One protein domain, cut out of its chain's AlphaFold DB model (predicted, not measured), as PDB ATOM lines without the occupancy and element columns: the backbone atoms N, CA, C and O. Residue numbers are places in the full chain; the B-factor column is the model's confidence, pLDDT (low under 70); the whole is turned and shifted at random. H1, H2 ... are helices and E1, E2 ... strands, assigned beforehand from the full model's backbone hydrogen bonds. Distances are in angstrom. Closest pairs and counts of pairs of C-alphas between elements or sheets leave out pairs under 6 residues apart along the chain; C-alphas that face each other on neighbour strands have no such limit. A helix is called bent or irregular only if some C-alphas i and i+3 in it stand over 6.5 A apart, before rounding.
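This is residues 330 to 437 and 468 to 528 of the 530 residues of an uncharacterized protein of Hordeum vulgare subsp. vulgare (UniProt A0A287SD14). A strongly twisted four-stranded sheet, E2 E1 E3 E4, and a smaller three-stranded sheet, E6 E5 E7, sit next to each other, with the short helix H5 bridging them. The long helix H1 passes the larger sheet with residues 396 to 404 and reaches on away from it as an arm, along which H2 and H3 fold back; H4 packs on H1 near its start, and H6 packs on the smaller sheet. The 169 printed residues hold six named helices and seven named strands, in the order E1 E2 E3 E4 H1 H2 H3 H4 H5 E5 E6 H6 E7. Both sheets are antiparallel, and the class is mixed, helices and strands. The whole is compact, with a radius of gyration of the C-alphas of 16.7 A and spans of 50 by 44 by 35 A.

E1, residues 339 to 345, begins at C-alpha 339 (129.293, 114.769, 95.198) and is 19.2 A long. E2 is residues 348 to 351, E3 residues 360 to 368, 25.4 A long, and E4 residues 383 to 387. H1, residues 390 to 419, is 40.6 A long and ends at C-alpha 419 (152.948, 102.802, 102.883). H1 has a kink of 39 degrees near residue 397 and is only just irregular: C-alphas 395 and 398 are 6.9 A apart. H2 is residues 421 to 424, H3 residues 428 to 433, H4 residues 468 to 484, 24.3 A long, and H5 residues 490 to 497. E5 is residues 500 to 504, E6 residues 510 to 513, H6 residues 515 to 520, and E7, residues 525 to 527, ends at C-alpha 527 (129.120, 131.669, 107.513).

E1 and E2 form a hairpin, with N 343 and O 350 2.9 A apart. E1 and E3 have N 342 and O 363 at 2.9 A, and the hairpin E3 and E4 has N 364 and O 383 at 2.8 A. H1, H4 and H5 only graze this sheet. H1 touches H4, closest at the C-alphas of Ser 395 and Ala 474, 4.9 A, at a steep tilt of 68 degrees, only just short of about perpendicular. With residues 397 to 408 alone H1 touches H3, at a shallow tilt of 27 degrees, opposite ways; their closest C-alphas, Lys 405 and Ser 429, are 4.9 A apart. H1 touches H2 with residues 411 to 416 alone, the closest C-alphas being Lys 412 and Gly 422, 4.0 A. The closest C-alphas of E3 and E6, Cys 368 and Val 513, are 5.0 A apart. In the second sheet, N 502 and O 511 of the hairpin E5 and E6 are 2.9 A apart, and N 503 and O 526 of E5 and E7 2.8 A. H5 and H6 only graze it. E6, H6 and E7 form a split strand-helix-strand unit, two strands of one sheet that are not neighbours, with a helix between them along the chain and E5 between them in the sheet, and its crossover is right-handed. H4, H5 and H6 have every O i to N i+4 pair within hydrogen-bond range, H1 has 24 of 26, H3 0 of 2 but 3 of 3 O i to N i+3 pairs, and H2 is too short for such a pair.

The C-alphas of Asp 437 and Asp 523, the two farthest apart, are 51.6 A apart. Residues 438 to 467 are not printed, and C-alphas 437 and 468 are 27.0 A apart across the cut. The link from E3 to E4, 14 residues, is long. The mean pLDDT of the printed part is 78.6; under 70 are 41 residues, among them 408 to 426 and 428 to 437.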
ATOM      1  N   LEU A 330     130.501 134.659  89.307       45.03
ATOM      2  CA  LEU A 330     129.202 135.125  89.811       45.03
ATOM      3  C   LEU A 330     128.670 134.472  91.095       45.03
ATOM      4  O   LEU A 330     128.838 133.291  91.382       45.03
ATOM      5  N   GLU A 331     128.011 135.327  91.869       46.91
ATOM      6  CA  GLU A 331     127.553 135.273  93.261       46.91
ATOM      7  C   GLU A 331     126.535 134.147  93.599       46.91
ATOM      8  O   GLU A 331     125.882 134.164  94.644       46.91
ATOM      9  N   ASP A 332     126.455 133.104  92.767       54.62
ATOM     10  CA  ASP A 332     125.334 132.164  92.627       54.62
ATOM     11  C   ASP A 332     125.669 130.695  92.976       54.62
ATOM     12  O   ASP A 332     125.018 129.756  92.505       54.62
ATOM     13  N   ARG A 333     126.679 130.425  93.818       63.56
ATOM     14  CA  ARG A 333     126.902 129.047  94.312       63.56
ATOM     15  C   ARG A 333     125.788 128.614  95.268       63.56
ATOM     16  O   ARG A 333     125.868 128.875  96.469       63.56
ATOM     17  N   LYS A 334     124.770 127.952  94.705       69.00
ATOM     18  CA  LYS A 334     123.579 127.428  95.400       69.00
ATOM     19  C   LYS A 334     123.740 125.998  95.929       69.00
ATOM     20  O   LYS A 334     123.028 125.636  96.852       69.00
ATOM     21  N   VAL A 335     124.657 125.202  95.372       80.81
ATOM     22  CA  VAL A 335     124.883 123.792  95.755       80.81
ATOM     23  C   VAL A 335     126.383 123.452  95.781       80.81
ATOM     24  O   VAL A 335     127.143 124.126  95.075       80.81
ATOM     25  N   PRO A 336     126.818 122.440  96.560       85.38
ATOM     26  CA  PRO A 336     128.182 121.901  96.503       85.38
ATOM     27  C   PRO A 336     128.557 121.387  95.105       85.38
ATOM     28  O   PRO A 336     127.698 120.930  94.349       85.38
ATOM     29  N   GLN A 337     129.838 121.466  94.755       79.00
ATOM     30  CA  GLN A 337     130.390 121.000  93.480       79.00
ATOM     31  C   GLN A 337     130.735 119.516  93.489       79.00
ATOM     32  O   GLN A 337     130.588 118.853  92.465       79.00
ATOM     33  N   MET A 338     131.205 119.005  94.626       79.81
ATOM     34  CA  MET A 338     131.745 117.654  94.707       79.81
ATOM     35  C   MET A 338     130.781 116.726  95.445       79.81
ATOM     36  O   MET A 338     130.581 116.819  96.658       79.81
ATOM     37  N   PHE A 339     130.199 115.796  94.697       88.00
ATOM     38  CA  PHE A 339     129.293 114.769  95.198       88.00
ATOM     39  C   PHE A 339     129.690 113.376  94.705       88.00
ATOM     40  O   PHE A 339     130.392 113.222  93.705       88.00
ATOM     41  N   TYR A 340     129.239 112.355  95.423       88.06
ATOM     42  CA  TYR A 340     129.465 110.954  95.087       88.06
ATOM     43  C   TYR A 340     128.231 110.118  95.436       88.06
ATOM     44  O   TYR A 340     127.388 110.511  96.246       88.06
ATOM     45  N   LEU A 341     128.114 108.960  94.794       88.69
ATOM     46  CA  LEU A 341     126.996 108.042  94.971       88.69
ATOM     47  C   LEU A 341     127.411 106.868  95.858       88.69
ATOM     48  O   LEU A 341     128.503 106.321  95.699       88.69
ATOM     49  N   VAL A 342     126.529 106.449  96.761       87.44
ATOM     50  CA  VAL A 342     126.702 105.237  97.574       87.44
ATOM     51  C   VAL A 342     125.535 104.273  97.383       87.44
ATOM     52  O   VAL A 342     124.392 104.701  97.231       87.44
ATOM     53  N   SER A 343     125.819 102.968  97.388       85.38
ATOM     54  CA  SER A 343     124.786 101.924  97.392       85.38
ATOM     55  C   SER A 343     124.213 101.752  98.798       85.38
ATOM     56  O   SER A 343     124.968 101.700  99.778       85.38
ATOM     57  N   LEU A 344     122.889 101.626  98.881       74.88
ATOM     58  CA  LEU A 344     122.131 101.338 100.097       74.88
ATOM     59  C   LEU A 344     121.815  99.838 100.207       74.88
ATOM     60  O   LEU A 344     120.660  99.444 100.336       74.88
ATOM     61  N   ASP A 345     122.838  98.984 100.160       66.06
ATOM     62  CA  ASP A 345     122.673  97.563 100.479       66.06
ATOM     63  C   ASP A 345     122.827  97.338 101.993       66.06
ATOM     64  O   ASP A 345     123.779  97.824 102.610       66.06
ATOM     65  N   ASN A 346     121.910  96.560 102.586       52.72
ATOM     66  CA  ASN A 346     121.641  96.386 104.031       52.72
ATOM     67  C   ASN A 346     122.819  95.985 104.959       52.72
ATOM     68  O   ASN A 346     122.591  95.703 106.134       52.72
ATOM     69  N   ARG A 347     124.070  95.918 104.489       55.84
ATOM     70  CA  ARG A 347     125.245  95.548 105.307       55.84
ATOM     71  C   ARG A 347     126.437  96.507 105.220       55.84
ATOM     72  O   ARG A 347     127.316  96.411 106.068       55.84
ATOM     73  N   SER A 348     126.495  97.422 104.247       59.66
ATOM     74  CA  SER A 348     127.612  98.378 104.126       59.66
ATOM     75  C   SER A 348     127.316  99.475 103.101       59.66
ATOM     76  O   SER A 348     126.929  99.153 101.978       59.66
ATOM     77  N   ARG A 349     127.601 100.742 103.433       70.19
ATOM     78  CA  ARG A 349     127.624 101.846 102.458       70.19
ATOM     79  C   ARG A 349     128.840 101.664 101.545       70.19
ATOM     80  O   ARG A 349     129.970 101.738 102.022       70.19
ATOM     81  N   LYS A 350     128.625 101.398 100.254       80.44
ATOM     82  CA  LYS A 350     129.710 101.224  99.267       80.44
ATOM     83  C   LYS A 350     129.705 102.366  98.263       80.44
ATOM     84  O   LYS A 350     128.644 102.684  97.733       80.44
ATOM     85  N   LEU A 351     130.876 102.942  97.985       82.81
ATOM     86  CA  LEU A 351     131.046 103.920  96.910       82.81
ATOM     87  C   LEU A 351     130.658 103.281  95.572       82.81
ATOM     88  O   LEU A 351     131.139 102.203  95.220       82.81
ATOM     89  N   VAL A 352     129.786 103.951  94.834       81.94
ATOM     90  CA  VAL A 352     129.352 103.526  93.509       81.94
ATOM     91  C   VAL A 352     130.413 103.957  92.509       81.94
ATOM     92  O   VAL A 352     130.612 105.146  92.272       81.94
ATOM     93  N   THR A 353     131.094 102.979  91.915       74.44
ATOM     94  CA  THR A 353     132.118 103.215  90.891       74.44
ATOM     95  C   THR A 353     131.598 103.103  89.465       74.44
ATOM     96  O   THR A 353     132.338 103.339  88.520       74.44
ATOM     97  N   ARG A 354     130.321 102.751  89.297       73.62
ATOM     98  CA  ARG A 354     129.682 102.470  88.009       73.62
ATOM     99  C   ARG A 354     128.245 102.956  88.036       73.62
ATOM    100  O   ARG A 354     127.536 102.665  88.994       73.62
ATOM    101  N   ILE A 355     127.815 103.656  86.989       75.56
ATOM    102  CA  ILE A 355     126.435 104.124  86.857       75.56
ATOM    103  C   ILE A 355     125.806 103.539  85.592       75.56
ATOM    104  O   ILE A 355     126.337 103.689  84.495       75.56
ATOM    105  N   LEU A 356     124.688 102.837  85.758       79.19
ATOM    106  CA  LEU A 356     123.946 102.185  84.685       79.19
ATOM    107  C   LEU A 356     122.473 102.606  84.752       79.19
ATOM    108  O   LEU A 356     121.941 102.774  85.858       79.19
ATOM    109  N   PRO A 357     121.788 102.736  83.601       78.00
ATOM    110  CA  PRO A 357     120.349 102.949  83.592       78.00
ATOM    111  C   PRO A 357     119.630 101.839  84.367       78.00
ATOM    112  O   PRO A 357     119.937 100.658  84.215       78.00
ATOM    113  N   GLY A 358     118.662 102.214  85.198       79.94
ATOM    114  CA  GLY A 358     117.854 101.281  85.980       79.94
ATOM    115  C   GLY A 358     118.430 100.886  87.340       79.94
ATOM    116  O   GLY A 358     117.733 100.195  88.082       79.94
ATOM    117  N   MET A 359     119.635 101.337  87.714       82.38
ATOM    118  CA  MET A 359     120.134 101.169  89.088       82.38
ATOM    119  C   MET A 359     119.178 101.822  90.091       82.38
ATOM    120  O   MET A 359     118.654 102.905  89.833       82.38
ATOM    121  N   ARG A 360     118.957 101.162  91.231       83.75
ATOM    122  CA  ARG A 360     118.053 101.600  92.305       83.75
ATOM    123  C   ARG A 360     118.778 101.626  93.642       83.75
ATOM    124  O   ARG A 360     119.873 101.082  93.755       83.75
ATOM    125  N   SER A 361     118.137 102.223  94.645       84.00
ATOM    126  CA  SER A 361     118.632 102.245  96.029       84.00
ATOM    127  C   SER A 361     120.011 102.897  96.153       84.00
ATOM    128  O   SER A 361     120.884 102.418  96.877       84.00
ATOM    129  N   LEU A 362     120.222 103.988  95.417       89.25
ATOM    130  CA  LEU A 362     121.435 104.787  95.535       89.25
ATOM    131  C   LEU A 362     121.175 105.980  96.443       89.25
ATOM    132  O   LEU A 362     120.037 106.413  96.610       89.25
ATOM    133  N   ARG A 363     122.239 106.546  96.998       91.25
ATOM    134  CA  ARG A 363     122.180 107.781  97.771       91.25
ATOM    135  C   ARG A 363     123.275 108.733  97.338       91.25
ATOM    136  O   ARG A 363     124.428 108.337  97.189       91.25
ATOM    137  N   VAL A 364     122.898 109.988  97.146       92.50
ATOM    138  CA  VAL A 364     123.819 111.091  96.874       92.50
ATOM    139  C   VAL A 364     124.359 111.604  98.199       92.50
ATOM    140  O   VAL A 364     123.573 111.945  99.085       92.50
ATOM    141  N   HIS A 365     125.684 111.675  98.311       92.19
ATOM    142  CA  HIS A 365     126.434 112.328  99.386       92.19
ATOM    143  C   HIS A 365     127.340 113.420  98.803       92.19
ATOM    144  O   HIS A 365     127.639 113.417  97.609       92.19
ATOM    145  N   MET A 366     127.807 114.336  99.650       91.50
ATOM    146  CA  MET A 366     128.649 115.471  99.255       91.50
ATOM    147  C   MET A 366     129.963 115.493 100.044       91.50
ATOM    148  O   MET A 366     130.075 114.889 101.113       91.50
ATOM    149  N   LEU A 367     130.985 116.148  99.498       87.56
ATOM    150  CA  LEU A 367     132.265 116.348 100.178       87.56
ATOM    151  C   LEU A 367     132.286 117.702 100.894       87.56
ATOM    152  O   LEU A 367     131.674 118.665 100.439       87.56
ATOM    153  N   CYS A 368     133.015 117.773 102.008       89.25
ATOM    154  CA  CYS A 368     133.415 119.051 102.580       89.25
ATOM    155  C   CYS A 368     134.431 119.712 101.647       89.25
ATOM    156  O   CYS A 368     135.425 119.091 101.276       89.25
ATOM    157  N   GLU A 369     134.194 120.973 101.299       87.69
ATOM    158  CA  GLU A 369     134.984 121.748 100.338       87.69
ATOM    159  C   GLU A 369     135.971 122.693 101.039       87.69
ATOM    160  O   GLU A 369     136.267 123.786 100.550       87.69
ATOM    161  N   PHE A 370     136.460 122.303 102.222       84.94
ATOM    162  CA  PHE A 370     137.500 123.077 102.889       84.94
ATOM    163  C   PHE A 370     138.803 122.994 102.083       84.94
ATOM    164  O   PHE A 370     139.243 121.900 101.716       84.94
ATOM    165  N   ARG A 371     139.405 124.148 101.773       75.19
ATOM    166  CA  ARG A 371     140.594 124.264 100.918       75.19
ATOM    167  C   ARG A 371     141.705 123.347 101.437       75.19
ATOM    168  O   ARG A 371     142.030 123.383 102.618       75.19
ATOM    169  N   ARG A 372     142.282 122.532 100.542       69.12
ATOM    170  CA  ARG A 372     143.353 121.544 100.823       69.12
ATOM    171  C   ARG A 372     143.024 120.443 101.848       69.12
ATOM    172  O   ARG A 372     143.854 119.566 102.048       69.12
ATOM    173  N   GLU A 373     141.837 120.434 102.457       76.31
ATOM    174  CA  GLU A 373     141.424 119.446 103.471       76.31
ATOM    175  C   GLU A 373     140.026 118.875 103.169       76.31
ATOM    176  O   GLU A 373     139.199 118.633 104.057       76.31
ATOM    177  N   MET A 374     139.734 118.675 101.884       75.56
ATOM    178  CA  MET A 374     138.468 118.085 101.467       75.56
ATOM    179  C   MET A 374     138.335 116.657 101.983       75.56
ATOM    180  O   MET A 374     139.260 115.851 101.885       75.56
ATOM    181  N   HIS A 375     137.155 116.318 102.485       79.69
ATOM    182  CA  HIS A 375     136.914 115.003 103.063       79.69
ATOM    183  C   HIS A 375     135.432 114.633 103.025       79.69
ATOM    184  O   HIS A 375     134.547 115.466 102.806       79.69
ATOM    185  N   VAL A 376     135.164 113.351 103.254       84.94
ATOM    186  CA  VAL A 376     133.811 112.834 103.449       84.94
ATOM    187  C   VAL A 376     133.299 113.261 104.820       84.94
ATOM    188  O   VAL A 376     133.917 112.943 105.831       84.94
ATOM    189  N   VAL A 377     132.148 113.936 104.867       87.25
ATOM    190  CA  VAL A 377     131.478 114.230 106.143       87.25
ATOM    191  C   VAL A 377     130.864 112.944 106.697       87.25
ATOM    192  O   VAL A 377     130.157 112.232 105.979       87.25
ATOM    193  N   GLU A 378     131.158 112.649 107.960       81.88
ATOM    194  CA  GLU A 378     130.625 111.497 108.692       81.88
ATOM    195  C   GLU A 378     129.102 111.605 108.867       81.88
ATOM    196  O   GLU A 378     128.555 112.699 108.979       81.88
ATOM    197  N   ASP A 379     128.422 110.456 108.874       82.25
ATOM    198  CA  ASP A 379     126.989 110.333 109.181       82.25
ATOM    199  C   ASP A 379     126.032 111.219 108.367       82.25
ATOM    200  O   ASP A 379     124.935 111.551 108.817       82.25
ATOM    201  N   GLN A 380     126.396 111.526 107.118       87.12
ATOM    202  CA  GLN A 380     125.486 112.182 106.179       87.12
ATOM    203  C   GLN A 380     124.177 111.399 106.020       87.12
ATOM    204  O   GLN A 380     124.180 110.190 105.753       87.12
ATOM    205  N   ILE A 381     123.054 112.114 106.141       88.88
ATOM    206  CA  ILE A 381     121.717 111.586 105.849       88.88
ATOM    207  C   ILE A 381     121.590 111.372 104.338       88.88
ATOM    208  O   ILE A 381     121.147 110.306 103.912       88.88
ATOM    209  N   GLY A 382     122.035 112.356 103.547       89.94
ATOM    210  CA  GLY A 382     122.039 112.326 102.085       89.94
ATOM    211  C   GLY A 382     120.649 112.438 101.448       89.94
ATOM    212  O   GLY A 382     119.651 112.743 102.109       89.94
ATOM    213  N   CYS A 383     120.593 112.182 100.139       91.44
ATOM    214  CA  CYS A 383     119.345 112.114  99.371       91.44
ATOM    215  C   CYS A 383     119.262 110.812  98.574       91.44
ATOM    216  O   CYS A 383     120.189 110.485  97.829       91.44
ATOM    217  N   ASP A 384     118.146 110.096  98.699       90.12
ATOM    218  CA  ASP A 384     117.939 108.821  98.017       90.12
ATOM    219  C   ASP A 384     117.595 109.041  96.538       90.12
ATOM    220  O   ASP A 384     116.678 109.778  96.177       90.12
ATOM    221  N   LEU A 385     118.342 108.370  95.667       87.25
ATOM    222  CA  LEU A 385     118.089 108.282  94.241       87.25
ATOM    223  C   LEU A 385     117.373 106.958  93.961       87.25
ATOM    224  O   LEU A 385     117.973 105.879  93.957       87.25
ATOM    225  N   ILE A 386     116.062 107.068  93.742       81.81
ATOM    226  CA  ILE A 386     115.150 105.927  93.587       81.81
ATOM    227  C   ILE A 386     115.530 105.085  92.368       81.81
ATOM    228  O   ILE A 386     115.592 103.859  92.461       81.81
ATOM    229  N   GLN A 387     115.786 105.738  91.234       84.50
ATOM    230  CA  GLN A 387     116.189 105.079  90.003       84.50
ATOM    231  C   GLN A 387     117.068 106.002  89.157       84.50
ATOM    232  O   GLN A 387     116.774 107.186  89.010       84.50
ATOM    233  N   VAL A 388     118.122 105.440  88.574       85.12
ATOM    234  CA  VAL A 388     118.956 106.112  87.575       85.12
ATOM    235  C   VAL A 388     118.280 106.006  86.208       85.12
ATOM    236  O   VAL A 388     118.053 104.899  85.714       85.12
ATOM    237  N   ASP A 389     117.969 107.135  85.579       85.62
ATOM    238  CA  ASP A 389     117.459 107.192  84.208       85.62
ATOM    239  C   ASP A 389     118.571 107.503  83.187       85.62
ATOM    240  O   ASP A 389     119.729 107.748  83.530       85.62
ATOM    241  N   ASN A 390     118.229 107.465  81.896       83.19
ATOM    242  CA  ASN A 390     119.200 107.700  80.823       83.19
ATOM    243  C   ASN A 390     119.769 109.130  80.846       83.19
ATOM    244  O   ASN A 390     120.933 109.330  80.502       83.19
ATOM    245  N   GLN A 391     118.971 110.116  81.265       83.75
ATOM    246  CA  GLN A 391     119.393 111.515  81.349       83.75
ATOM    247  C   GLN A 391     120.396 111.734  82.493       83.75
ATOM    248  O   GLN A 391     121.390 112.447  82.322       83.75
ATOM    249  N   ALA A 392     120.181 111.072  83.633       84.69
ATOM    250  CA  ALA A 392     121.118 111.030  84.746       84.69
ATOM    251  C   ALA A 392     122.442 110.399  84.318       84.69
ATOM    252  O   ALA A 392     123.490 110.971  84.591       84.69
ATOM    253  N   VAL A 393     122.424 109.280  83.584       84.69
ATOM    254  CA  VAL A 393     123.666 108.667  83.076       84.69
ATOM    255  C   VAL A 393     124.432 109.628  82.168       84.69
ATOM    256  O   VAL A 393     125.633 109.795  82.361       84.69
ATOM    257  N   GLN A 394     123.761 110.304  81.231       82.19
ATOM    258  CA  GLN A 394     124.418 111.262  80.331       82.19
ATOM    259  C   GLN A 394     125.070 112.430  81.080       82.19
ATOM    260  O   GLN A 394     126.150 112.872  80.700       82.19
ATOM    261  N   SER A 395     124.437 112.901  82.155       85.44
ATOM    262  CA  SER A 395     124.930 114.038  82.940       85.44
ATOM    263  C   SER A 395     126.006 113.635  83.954       85.44
ATOM    264  O   SER A 395     126.907 114.417  84.249       85.44
ATOM    265  N   LEU A 396     125.923 112.420  84.505       85.50
ATOM    266  CA  LEU A 396     126.774 111.957  85.601       85.50
ATOM    267  C   LEU A 396     127.986 111.154  85.151       85.50
ATOM    268  O   LEU A 396     129.008 111.208  85.826       85.50
ATOM    269  N   LEU A 397     127.905 110.396  84.055       82.69
ATOM    270  CA  LEU A 397     128.990 109.509  83.629       82.69
ATOM    271  C   LEU A 397     130.312 110.262  83.367       82.69
ATOM    272  O   LEU A 397     131.339 109.818  83.891       82.69
ATOM    273  N   PRO A 398     130.329 111.407  82.649       82.12
ATOM    274  CA  PRO A 398     131.567 112.159  82.429       82.12
ATOM    275  C   PRO A 398     132.159 112.700  83.738       82.12
ATOM    276  O   PRO A 398     133.362 112.571  83.985       82.12
ATOM    277  N   TYR A 399     131.302 113.224  84.623       83.50
ATOM    278  CA  TYR A 399     131.691 113.687  85.954       83.50
ATOM    279  C   TYR A 399     132.256 112.550  86.815       83.50
ATOM    280  O   TYR A 399     133.343 112.690  87.366       83.50
ATOM    281  N   MET A 400     131.574 111.403  86.884       80.50
ATOM    282  CA  MET A 400     131.998 110.236  87.662       80.50
ATOM    283  C   MET A 400     133.336 109.685  87.169       80.50
ATOM    284  O   MET A 400     134.192 109.365  87.986       80.50
ATOM    285  N   SER A 401     133.556 109.618  85.852       79.69
ATOM    286  CA  SER A 401     134.841 109.196  85.280       79.69
ATOM    287  C   SER A 401     135.990 110.108  85.735       79.69
ATOM    288  O   SER A 401     137.005 109.638  86.259       79.69
ATOM    289  N   LYS A 402     135.798 111.430  85.633       76.81
ATOM    290  CA  LYS A 402     136.768 112.449  86.067       76.81
ATOM    291  C   LYS A 402     136.991 112.439  87.584       76.81
ATOM    292  O   LYS A 402     138.137 112.470  88.033       76.81
ATOM    293  N   PHE A 403     135.920 112.332  88.368       78.56
ATOM    294  CA  PHE A 403     135.969 112.204  89.825       78.56
ATOM    295  C   PHE A 403     136.740 110.950  90.252       78.56
ATOM    296  O   PHE A 403     137.597 111.024  91.128       78.56
ATOM    297  N   MET A 404     136.507 109.811  89.593       79.75
ATOM    298  CA  MET A 404     137.224 108.570  89.889       79.75
ATOM    299  C   MET A 404     138.692 108.618  89.509       79.75
ATOM    300  O   MET A 404     139.517 108.047  90.220       79.75
ATOM    301  N   LYS A 405     139.039 109.332  88.438       76.00
ATOM    302  CA  LYS A 405     140.438 109.588  88.093       76.00
ATOM    303  C   LYS A 405     141.134 110.403  89.190       76.00
ATOM    304  O   LYS A 405     142.200 110.011  89.657       76.00
ATOM    305  N   LEU A 406     140.498 111.475  89.667       73.81
ATOM    306  CA  LEU A 406     141.011 112.286  90.776       73.81
ATOM    307  C   LEU A 406     141.151 111.471  92.072       73.81
ATOM    308  O   LEU A 406     142.193 111.524  92.723       73.81
ATOM    309  N   LEU A 407     140.123 110.699  92.433       73.94
ATOM    310  CA  LEU A 407     140.138 109.851  93.625       73.94
ATOM    311  C   LEU A 407     141.237 108.785  93.536       73.94
ATOM    312  O   LEU A 407     141.942 108.554  94.513       73.94
ATOM    313  N   THR A 408     141.425 108.179  92.360       69.25
ATOM    314  CA  THR A 408     142.527 107.241  92.100       69.25
ATOM    315  C   THR A 408     143.872 107.909  92.349       69.25
ATOM    316  O   THR A 408     144.692 107.341  93.063       69.25
ATOM    317  N   PHE A 409     144.102 109.113  91.815       67.25
ATOM    318  CA  PHE A 409     145.355 109.833  92.048       67.25
ATOM    319  C   PHE A 409     145.575 110.149  93.525       67.25
ATOM    320  O   PHE A 409     146.656 109.877  94.040       67.25
ATOM    321  N   ALA A 410     144.553 110.649  94.223       67.19
ATOM    322  CA  ALA A 410     144.640 110.939  95.652       67.19
ATOM    323  C   ALA A 410     144.998 109.689  96.469       67.19
ATOM    324  O   ALA A 410     145.890 109.732  97.317       67.19
ATOM    325  N   LEU A 411     144.347 108.561  96.174       67.19
ATOM    326  CA  LEU A 411     144.618 107.285  96.829       67.19
ATOM    327  C   LEU A 411     146.029 106.777  96.502       67.19
ATOM    328  O   LEU A 411     146.757 106.407  97.421       67.19
ATOM    329  N   LYS A 412     146.439 106.791  95.226       64.56
ATOM    330  CA  LYS A 412     147.777 106.366  94.783       64.56
ATOM    331  C   LYS A 412     148.888 107.168  95.455       64.56
ATOM    332  O   LYS A 412     149.810 106.582  96.014       64.56
ATOM    333  N   ILE A 413     148.778 108.496  95.441       64.12
ATOM    334  CA  ILE A 413     149.765 109.402  96.043       64.12
ATOM    335  C   ILE A 413     149.812 109.204  97.560       64.12
ATOM    336  O   ILE A 413     150.892 109.027  98.121       64.12
ATOM    337  N   GLY A 414     148.652 109.163  98.224       61.47
ATOM    338  CA  GLY A 414     148.581 108.929  99.667       61.47
ATOM    339  C   GLY A 414     149.163 107.574 100.078       61.47
ATOM    340  O   GLY A 414     149.888 107.485 101.066       61.47
ATOM    341  N   ALA A 415     148.906 106.515  99.310       62.75
ATOM    342  CA  ALA A 415     149.446 105.192  99.601       62.75
ATOM    343  C   ALA A 415     150.945 105.079  99.319       62.75
ATOM    344  O   ALA A 415     151.625 104.403 100.085       62.75
ATOM    345  N   HIS A 416     151.474 105.749  98.288       59.75
ATOM    346  CA  HIS A 416     152.925 105.884  98.103       59.75
ATOM    347  C   HIS A 416     153.571 106.562  99.312       59.75
ATOM    348  O   HIS A 416     154.504 106.005  99.888       59.75
ATOM    349  N   PHE A 417     153.001 107.685  99.759       60.97
ATOM    350  CA  PHE A 417     153.526 108.480 100.870       60.97
ATOM    351  C   PHE A 417     153.505 107.743 102.219       60.97
ATOM    352  O   PHE A 417     154.476 107.788 102.967       60.97
ATOM    353  N   ILE A 418     152.404 107.059 102.555       56.84
ATOM    354  CA  ILE A 418     152.233 106.443 103.885       56.84
ATOM    355  C   ILE A 418     152.835 105.034 103.936       56.84
ATOM    356  O   ILE A 418     153.427 104.648 104.941       56.84
ATOM    357  N   VAL A 419     152.651 104.245 102.875       58.84
ATOM    358  CA  VAL A 419     152.948 102.802 102.883       58.84
ATOM    359  C   VAL A 419     153.662 102.312 101.616       58.84
ATOM    360  O   VAL A 419     153.784 101.113 101.433       58.84
ATOM    361  N   GLY A 420     154.116 103.171 100.697       54.09
ATOM    362  CA  GLY A 420     154.732 102.746  99.425       54.09
ATOM    363  C   GLY A 420     153.810 101.998  98.444       54.09
ATOM    364  O   GLY A 420     154.233 101.646  97.350       54.09
ATOM    365  N   MET A 421     152.537 101.769  98.790       61.62
ATOM    366  CA  MET A 421     151.630 100.865  98.063       61.62
ATOM    367  C   MET A 421     150.838 101.541  96.928       61.62
ATOM    368  O   MET A 421     149.800 101.012  96.528       61.62
ATOM    369  N   GLY A 422     151.250 102.699  96.407       56.34
ATOM    370  CA  GLY A 422     150.449 103.395  95.386       56.34
ATOM    371  C   GLY A 422     150.239 102.572  94.109       56.34
ATOM    372  O   GLY A 422     149.152 102.578  93.537       56.34
ATOM    373  N   GLU A 423     151.213 101.735  93.759       60.62
ATOM    374  CA  GLU A 423     151.149 100.766  92.654       60.62
ATOM    375  C   GLU A 423     150.034  99.722  92.791       60.62
ATOM    376  O   GLU A 423     149.519  99.194  91.805       60.62
ATOM    377  N   MET A 424     149.649  99.397  94.027       62.50
ATOM    378  CA  MET A 424     148.635  98.379  94.311       62.50
ATOM    379  C   MET A 424     147.213  98.926  94.155       62.50
ATOM    380  O   MET A 424     146.250  98.158  94.205       62.50
ATOM    381  N   ILE A 425     147.063 100.240  93.987       61.53
ATOM    382  CA  ILE A 425     145.762 100.882  93.853       61.53
ATOM    383  C   ILE A 425     145.337 100.837  92.384       61.53
ATOM    384  O   ILE A 425     146.002 101.428  91.526       61.53
ATOM    385  N   PRO A 426     144.225 100.148  92.068       69.50
ATOM    386  CA  PRO A 426     143.741 100.062  90.702       69.50
ATOM    387  C   PRO A 426     143.234 101.422  90.221       69.50
ATOM    388  O   PRO A 426     142.749 102.242  91.001       69.50
ATOM    389  N   ASP A 427     143.299 101.632  88.908       70.00
ATOM    390  CA  ASP A 427     142.715 102.811  88.280       70.00
ATOM    391  C   ASP A 427     141.184 102.718  88.280       70.00
ATOM    392  O   ASP A 427     140.581 102.032  87.449       70.00
ATOM    393  N   LEU A 428     140.544 103.418  89.222       64.75
ATOM    394  CA  LEU A 428     139.089 103.409  89.384       64.75
ATOM    395  C   LEU A 428     138.377 104.062  88.196       64.75
ATOM    396  O   LEU A 428     137.195 103.795  87.983       64.75
ATOM    397  N   SER A 429     139.066 104.890  87.402       64.81
ATOM    398  CA  SER A 429     138.473 105.521  86.220       64.81
ATOM    399  C   SER A 429     138.237 104.520  85.085       64.81
ATOM    400  O   SER A 429     137.227 104.606  84.388       64.81
ATOM    401  N   ARG A 430     139.094 103.501  84.939       65.56
ATOM    402  CA  ARG A 430     138.911 102.432  83.937       65.56
ATOM    403  C   ARG A 430     137.710 101.548  84.250       65.56
ATOM    404  O   ARG A 430     137.015 101.103  83.339       65.56
ATOM    405  N   GLU A 431     137.414 101.358  85.531       57.81
ATOM    406  CA  GLU A 431     136.271 100.567  85.994       57.81
ATOM    407  C   GLU A 431     134.921 101.196  85.603       57.81
ATOM    408  O   GLU A 431     133.931 100.475  85.435       57.81
ATOM    409  N   VAL A 432     134.905 102.519  85.387       54.84
ATOM    410  CA  VAL A 432     133.773 103.288  84.837       54.84
ATOM    411  C   VAL A 432     133.617 103.055  83.320       54.84
ATOM    412  O   VAL A 432     132.505 103.120  82.805       54.84
ATOM    413  N   VAL A 433     134.710 102.760  82.599       48.41
ATOM    414  CA  VAL A 433     134.781 102.711  81.120       48.41
ATOM    415  C   VAL A 433     134.502 101.316  80.534       48.41
ATOM    416  O   VAL A 433     133.893 101.216  79.472       48.41
ATOM    417  N   HIS A 434     134.877 100.229  81.217       42.00
ATOM    418  CA  HIS A 434     134.849  98.853  80.673       42.00
ATOM    419  C   HIS A 434     133.462  98.215  80.418       42.00
ATOM    420  O   HIS A 434     133.383  97.028  80.101       42.00
ATOM    421  N   LEU A 435     132.352  98.952  80.523       47.16
ATOM    422  CA  LEU A 435     131.003  98.365  80.461       47.16
ATOM    423  C   LEU A 435     130.153  98.761  79.251       47.16
ATOM    424  O   LEU A 435     129.087  98.176  79.068       47.16
ATOM    425  N   LEU A 436     130.627  99.654  78.380       43.12
ATOM    426  CA  LEU A 436     129.961  99.895  77.092       43.12
ATOM    427  C   LEU A 436     130.273  98.810  76.052       43.12
ATOM    428  O   LEU A 436     129.443  98.544  75.188       43.12
ATOM    429  N   ASP A 437     131.400  98.106  76.196       37.62
ATOM    430  CA  ASP A 437     131.731  96.949  75.351       37.62
ATOM    431  C   ASP A 437     131.009  95.662  75.800       37.62
ATOM    432  O   ASP A 437     130.814  94.741  75.009       37.62
ATOM    433  N   GLY A 468     134.933 121.888  82.194       63.69
ATOM    434  CA  GLY A 468     133.930 122.887  82.529       63.69
ATOM    435  C   GLY A 468     132.511 122.516  82.109       63.69
ATOM    436  O   GLY A 468     131.590 122.766  82.884       63.69
ATOM    437  N   GLU A 469     132.304 121.942  80.919       67.44
ATOM    438  CA  GLU A 469     130.952 121.598  80.448       67.44
ATOM    439  C   GLU A 469     130.415 120.343  81.136       67.44
ATOM    440  O   GLU A 469     129.282 120.358  81.619       67.44
ATOM    441  N   ASP A 470     131.257 119.324  81.324       72.31
ATOM    442  CA  ASP A 470     130.890 118.113  82.068       72.31
ATOM    443  C   ASP A 470     130.480 118.421  83.517       72.31
ATOM    444  O   ASP A 470     129.467 117.919  84.009       72.31
ATOM    445  N   MET A 471     131.219 119.305  84.204       74.31
ATOM    446  CA  MET A 471     130.832 119.750  85.548       74.31
ATOM    447  C   MET A 471     129.559 120.601  85.542       74.31
ATOM    448  O   MET A 471     128.773 120.525  86.487       74.31
ATOM    449  N   LYS A 472     129.310 121.400  84.494       78.44
ATOM    450  CA  LYS A 472     128.058 122.166  84.368       78.44
ATOM    451  C   LYS A 472     126.854 121.236  84.219       78.44
ATOM    452  O   LYS A 472     125.859 121.467  84.902       78.44
ATOM    453  N   ALA A 473     126.949 120.198  83.387       82.19
ATOM    454  CA  ALA A 473     125.875 119.227  83.180       82.19
ATOM    455  C   ALA A 473     125.560 118.439  84.463       82.19
ATOM    456  O   ALA A 473     124.406 118.392  84.891       82.19
ATOM    457  N   ALA A 474     126.586 117.909  85.137       85.88
ATOM    458  CA  ALA A 474     126.423 117.197  86.406       85.88
ATOM    459  C   ALA A 474     125.851 118.093  87.516       85.88
ATOM    460  O   ALA A 474     124.989 117.667  88.286       85.88
ATOM    461  N   ARG A 475     126.279 119.361  87.579       83.69
ATOM    462  CA  ARG A 475     125.754 120.337  88.543       83.69
ATOM    463  C   ARG A 475     124.304 120.702  88.258       83.69
ATOM    464  O   ARG A 475     123.522 120.821  89.196       83.69
ATOM    465  N   GLN A 476     123.943 120.893  86.992       85.56
ATOM    466  CA  GLN A 476     122.560 121.171  86.619       85.56
ATOM    467  C   GLN A 476     121.661 119.991  87.003       85.56
ATOM    468  O   GLN A 476     120.651 120.190  87.672       85.56
ATOM    469  N   TRP A 477     122.101 118.765  86.700       90.25
ATOM    470  CA  TRP A 477     121.424 117.552  87.154       90.25
ATOM    471  C   TRP A 477     121.271 117.515  88.681       90.25
ATOM    472  O   TRP A 477     120.184 117.224  89.174       90.25
ATOM    473  N   LEU A 478     122.319 117.861  89.439       89.31
ATOM    474  CA  LEU A 478     122.271 117.881  90.903       89.31
ATOM    475  C   LEU A 478     121.239 118.892  91.427       89.31
ATOM    476  O   LEU A 478     120.483 118.568  92.340       89.31
ATOM    477  N   VAL A 479     121.180 120.096  90.851       88.75
ATOM    478  CA  VAL A 479     120.187 121.119  91.221       88.75
ATOM    479  C   VAL A 479     118.764 120.615  90.978       88.75
ATOM    480  O   VAL A 479     117.903 120.765  91.848       88.75
ATOM    481  N   ASP A 480     118.516 120.002  89.822       89.19
ATOM    482  CA  ASP A 480     117.192 119.489  89.460       89.19
ATOM    483  C   ASP A 480     116.797 118.284  90.329       89.19
ATOM    484  O   ASP A 480     115.664 118.208  90.812       89.19
ATOM    485  N   PHE A 481     117.751 117.394  90.620       90.75
ATOM    486  CA  PHE A 481     117.577 116.274  91.543       90.75
ATOM    487  C   PHE A 481     117.218 116.751  92.955       90.75
ATOM    488  O   PHE A 481     116.224 116.295  93.522       90.75
ATOM    489  N   LEU A 482     117.976 117.697  93.517       90.44
ATOM    490  CA  LEU A 482     117.716 118.248  94.852       90.44
ATOM    491  C   LEU A 482     116.345 118.928  94.925       90.44
ATOM    492  O   LEU A 482     115.592 118.678  95.868       90.44
ATOM    493  N   ARG A 483     115.972 119.694  93.893       89.25
ATOM    494  CA  ARG A 483     114.636 120.296  93.789       89.25
ATOM    495  C   ARG A 483     113.538 119.232  93.788       89.25
ATOM    496  O   ARG A 483     112.553 119.387  94.505       89.25
ATOM    497  N   GLY A 484     113.717 118.146  93.033       87.81
ATOM    498  CA  GLY A 484     112.791 117.010  93.010       87.81
ATOM    499  C   GLY A 484     112.667 116.281  94.356       87.81
ATOM    500  O   GLY A 484     111.618 115.717  94.649       87.81
ATOM    501  N   GLN A 485     113.703 116.339  95.198       88.00
ATOM    502  CA  GLN A 485     113.717 115.798  96.564       88.00
ATOM    503  C   GLN A 485     113.209 116.793  97.628       88.00
ATOM    504  O   GLN A 485     113.249 116.490  98.823       88.00
ATOM    505  N   GLY A 486     112.749 117.982  97.221       86.88
ATOM    506  CA  GLY A 486     112.281 119.031  98.131       86.88
ATOM    507  C   GLY A 486     113.400 119.766  98.881       86.88
ATOM    508  O   GLY A 486     113.127 120.396  99.895       86.88
ATOM    509  N   VAL A 487     114.647 119.685  98.409       88.75
ATOM    510  CA  VAL A 487     115.799 120.426  98.949       88.75
ATOM    511  C   VAL A 487     115.921 121.736  98.172       88.75
ATOM    512  O   VAL A 487     116.366 121.735  97.022       88.75
ATOM    513  N   LEU A 488     115.477 122.844  98.767       83.81
ATOM    514  CA  LEU A 488     115.314 124.130  98.071       83.81
ATOM    515  C   LEU A 488     116.195 125.246  98.640       83.81
ATOM    516  O   LEU A 488     116.499 126.203  97.926       83.81
ATOM    517  N   THR A 489     116.602 125.129  99.902       86.38
ATOM    518  CA  THR A 489     117.370 126.141 100.640       86.38
ATOM    519  C   THR A 489     118.737 125.609 101.065       86.38
ATOM    520  O   THR A 489     118.956 124.396 101.140       86.38
ATOM    521  N   GLY A 490     119.670 126.503 101.406       85.88
ATOM    522  CA  GLY A 490     120.937 126.094 102.005       85.88
ATOM    523  C   GLY A 490     120.757 125.427 103.368       85.88
ATOM    524  O   GLY A 490     121.594 124.617 103.762       85.88
ATOM    525  N   MET A 491     119.644 125.695 104.059       89.25
ATOM    526  CA  MET A 491     119.317 125.044 105.326       89.25
ATOM    527  C   MET A 491     118.973 123.567 105.119       89.25
ATOM    528  O   MET A 491     119.424 122.722 105.894       89.25
ATOM    529  N   ASP A 492     118.259 123.237 104.040       90.25
ATOM    530  CA  ASP A 492     117.975 121.845 103.674       90.25
ATOM    531  C   ASP A 492     119.272 121.083 103.359       90.25
ATOM    532  O   ASP A 492     119.432 119.919 103.742       90.25
ATOM    533  N   ILE A 493     120.230 121.753 102.704       90.69
ATOM    534  CA  ILE A 493     121.559 121.193 102.427       90.69
ATOM    535  C   ILE A 493     122.322 120.960 103.737       90.69
ATOM    536  O   ILE A 493     122.845 119.865 103.957       90.69
ATOM    537  N   ALA A 494     122.334 121.940 104.642       91.12
ATOM    538  CA  ALA A 494     122.995 121.817 105.937       91.12
ATOM    539  C   ALA A 494     122.435 120.662 106.774       91.12
ATOM    540  O   ALA A 494     123.204 119.894 107.350       91.12
ATOM    541  N   GLN A 495     121.112 120.488 106.804       91.50
ATOM    542  CA  GLN A 495     120.471 119.417 107.570       91.50
ATOM    543  C   GLN A 495     120.725 118.024 106.984       91.50
ATOM    544  O   GLN A 495     120.924 117.075 107.739       91.50
ATOM    545  N   ARG A 496     120.726 117.877 105.653       91.06
ATOM    546  CA  ARG A 496     120.874 116.562 105.002       91.06
ATOM    547  C   ARG A 496     122.322 116.128 104.812       91.06
ATOM    548  O   ARG A 496     122.616 114.933 104.891       91.06
ATOM    549  N   PHE A 497     123.213 117.079 104.549       92.81
ATOM    550  CA  PHE A 497     124.603 116.808 104.174       92.81
ATOM    551  C   PHE A 497     125.618 117.292 105.213       92.81
ATOM    552  O   PHE A 497     126.794 116.957 105.100       92.81
ATOM    553  N   GLY A 498     125.201 118.052 106.232       92.50
ATOM    554  CA  GLY A 498     126.122 118.572 107.247       92.50
ATOM    555  C   GLY A 498     127.128 119.566 106.665       92.50
ATOM    556  O   GLY A 498     128.301 119.554 107.043       92.50
ATOM    557  N   LEU A 499     126.687 120.393 105.715       93.38
ATOM    558  CA  LEU A 499     127.516 121.376 105.024       93.38
ATOM    559  C   LEU A 499     126.886 122.763 105.100       93.38
ATOM    560  O   LEU A 499     125.716 122.943 104.778       93.38
ATOM    561  N   TRP A 500     127.687 123.753 105.474       92.25
ATOM    562  CA  TRP A 500     127.272 125.144 105.600       92.25
ATOM    563  C   TRP A 500     127.972 125.986 104.553       92.25
ATOM    564  O   TRP A 500     129.153 125.798 104.258       92.25
ATOM    565  N   ARG A 501     127.227 126.933 103.996       90.12
ATOM    566  CA  ARG A 501     127.746 127.872 103.018       90.12
ATOM    567  C   ARG A 501     128.629 128.894 103.729       90.12
ATOM    568  O   ARG A 501     128.167 129.601 104.621       90.12
ATOM    569  N   VAL A 502     129.889 128.988 103.327       88.75
ATOM    570  CA  VAL A 502     130.864 129.912 103.921       88.75
ATOM    571  C   VAL A 502     131.542 130.759 102.856       88.75
ATOM    572  O   VAL A 502     131.618 130.360 101.692       88.75
ATOM    573  N   ARG A 503     132.057 131.917 103.269       87.25
ATOM    574  CA  ARG A 503     132.970 132.746 102.485       87.25
ATOM    575  C   ARG A 503     134.347 132.784 103.146       87.25
ATOM    576  O   ARG A 503     134.440 133.079 104.337       87.25
ATOM    577  N   TYR A 504     135.391 132.503 102.377       86.31
ATOM    578  CA  TYR A 504     136.781 132.636 102.808       86.31
ATOM    579  C   TYR A 504     137.167 134.111 102.926       86.31
ATOM    580  O   TYR A 504     136.733 134.947 102.128       86.31
ATOM    581  N   ARG A 505     137.930 134.454 103.962       85.12
ATOM    582  CA  ARG A 505     138.263 135.853 104.280       85.12
ATOM    583  C   ARG A 505     139.406 136.416 103.449       85.12
ATOM    584  O   ARG A 505     139.462 137.629 103.275       85.12
ATOM    585  N   ASP A 506     140.307 135.562 102.989       82.44
ATOM    586  CA  ASP A 506     141.493 135.928 102.217       82.44
ATOM    587  C   ASP A 506     141.133 136.347 100.787       82.44
ATOM    588  O   ASP A 506     141.536 137.418 100.338       82.44
ATOM    589  N   ASP A 507     140.343 135.537 100.088       77.75
ATOM    590  CA  ASP A 507     140.048 135.716  98.663       77.75
ATOM    591  C   ASP A 507     138.553 135.879  98.340       77.75
ATOM    592  O   ASP A 507     138.181 136.083  97.183       77.75
ATOM    593  N   GLY A 508     137.680 135.812  99.350       77.31
ATOM    594  CA  GLY A 508     136.235 135.954  99.174       77.31
ATOM    595  C   GLY A 508     135.558 134.744  98.523       77.31
ATOM    596  O   GLY A 508     134.375 134.832  98.168       77.31
ATOM    597  N   HIS A 509     136.261 133.620  98.362       78.56
ATOM    598  CA  HIS A 509     135.730 132.414  97.738       78.56
ATOM    599  C   HIS A 509     134.553 131.832  98.530       78.56
ATOM    600  O   HIS A 509     134.529 131.898  99.755       78.56
ATOM    601  N   ILE A 510     133.570 131.234  97.845       83.12
ATOM    602  CA  ILE A 510     132.411 130.595  98.491       83.12
ATOM    603  C   ILE A 510     132.528 129.077  98.389       83.12
ATOM    604  O   ILE A 510     132.621 128.544  97.281       83.12
ATOM    605  N   GLY A 511     132.437 128.386  99.523       85.25
ATOM    606  CA  GLY A 511     132.454 126.923  99.600       85.25
ATOM    607  C   GLY A 511     131.397 126.368 100.550       85.25
ATOM    608  O   GLY A 511     130.769 127.114 101.307       85.25
ATOM    609  N   TRP A 512     131.212 125.051 100.507       90.69
ATOM    610  CA  TRP A 512     130.357 124.311 101.435       90.69
ATOM    611  C   TRP A 512     131.204 123.489 102.408       90.69
ATOM    612  O   TRP A 512     131.879 122.537 102.018       90.69
ATOM    613  N   VAL A 513     131.193 123.870 103.685       91.38
ATOM    614  CA  VAL A 513     132.157 123.402 104.692       91.38
ATOM    615  C   VAL A 513     131.434 122.789 105.893       91.38
ATOM    616  O   VAL A 513     130.360 123.244 106.285       91.38
ATOM    617  N   CYS A 514     132.003 121.739 106.488       93.50
ATOM    618  CA  CYS A 514     131.420 121.068 107.648       93.50
ATOM    619  C   CYS A 514     131.615 121.877 108.948       93.50
ATOM    620  O   CYS A 514     132.549 122.670 109.085       93.50
ATOM    621  N   ARG A 515     130.772 121.639 109.964       91.62
ATOM    622  CA  ARG A 515     130.891 122.324 111.270       91.62
ATOM    623  C   ARG A 515     132.233 122.093 111.958       91.62
ATOM    624  O   ARG A 515     132.681 122.995 112.655       91.62
ATOM    625  N   LYS A 516     132.877 120.933 111.757       91.06
ATOM    626  CA  LYS A 516     134.200 120.646 112.342       91.06
ATOM    627  C   LYS A 516     135.235 121.676 111.870       91.06
ATOM    628  O   LYS A 516     135.922 122.258 112.701       91.06
ATOM    629  N   HIS A 517     135.282 121.967 110.568       91.88
ATOM    630  CA  HIS A 517     136.176 122.989 110.014       91.88
ATOM    631  C   HIS A 517     135.787 124.404 110.422       91.88
ATOM    632  O   HIS A 517     136.659 125.171 110.811       91.88
ATOM    633  N   ILE A 518     134.495 124.742 110.418       90.56
ATOM    634  CA  ILE A 518     134.038 126.072 110.860       90.56
ATOM    635  C   ILE A 518     134.413 126.327 112.327       90.56
ATOM    636  O   ILE A 518     134.813 127.434 112.673       90.56
ATOM    637  N   ALA A 519     134.311 125.312 113.187       89.50
ATOM    638  CA  ALA A 519     134.681 125.425 114.595       89.50
ATOM    639  C   ALA A 519     136.203 125.507 114.804       89.50
ATOM    640  O   ALA A 519     136.656 126.259 115.661       89.50
ATOM    641  N   ALA A 520     136.987 124.742 114.036       89.00
ATOM    642  CA  ALA A 520     138.441 124.680 114.189       89.00
ATOM    643  C   ALA A 520     139.190 125.848 113.522       89.00
ATOM    644  O   ALA A 520     140.272 126.204 113.976       89.00
ATOM    645  N   ARG A 521     138.639 126.411 112.438       87.31
ATOM    646  CA  ARG A 521     139.288 127.391 111.541       87.31
ATOM    647  C   ARG A 521     138.365 128.588 111.254       87.31
ATOM    648  O   ARG A 521     138.308 129.110 110.141       87.31
ATOM    649  N   GLY A 522     137.551 128.984 112.238       81.56
ATOM    650  CA  GLY A 522     136.538 130.047 112.097       81.56
ATOM    651  C   GLY A 522     137.110 131.457 111.880       81.56
ATOM    652  O   GLY A 522     136.386 132.397 111.545       81.56
ATOM    653  N   ASP A 523     138.417 131.609 112.052       87.06
ATOM    654  CA  ASP A 523     139.204 132.783 111.706       87.06
ATOM    655  C   ASP A 523     139.512 132.882 110.205       87.06
ATOM    656  O   ASP A 523     139.776 133.985 109.742       87.06
ATOM    657  N   GLU A 524     139.405 131.797 109.431       86.50
ATOM    658  CA  GLU A 524     139.662 131.783 107.978       86.50
ATOM    659  C   GLU A 524     138.393 131.984 107.139       86.50
ATOM    660  O   GLU A 524     138.452 132.428 105.989       86.50
ATOM    661  N   VAL A 525     137.224 131.699 107.715       88.44
ATOM    662  CA  VAL A 525     135.932 131.721 107.016       88.44
ATOM    663  C   VAL A 525     134.862 132.467 107.810       88.44
ATOM    664  O   VAL A 525     134.971 132.656 109.020       88.44
ATOM    665  N   PHE A 526     133.795 132.898 107.144       87.75
ATOM    666  CA  PHE A 526     132.562 133.314 107.809       87.75
ATOM    667  C   PHE A 526     131.339 132.683 107.146       87.75
ATOM    668  O   PHE A 526     131.283 132.523 105.927       87.75
ATOM    669  N   GLU A 527     130.362 132.297 107.966       87.56
ATOM    670  CA  GLU A 527     129.120 131.669 107.513       87.56
ATOM    671  C   GLU A 527     128.256 132.686 106.754       87.56
ATOM    672  O   GLU A 527     128.095 133.833 107.181       87.56
ATOM    673  N   LEU A 528     127.729 132.275 105.601       84.12
ATOM    674  CA  LEU A 528     126.795 133.062 104.802       84.12
ATOM    675  C   LEU A 528     125.348 132.655 105.125       84.12
ATOM    676  O   LEU A 528     125.117 131.513 105.521       84.12
TER     677      LEU A 528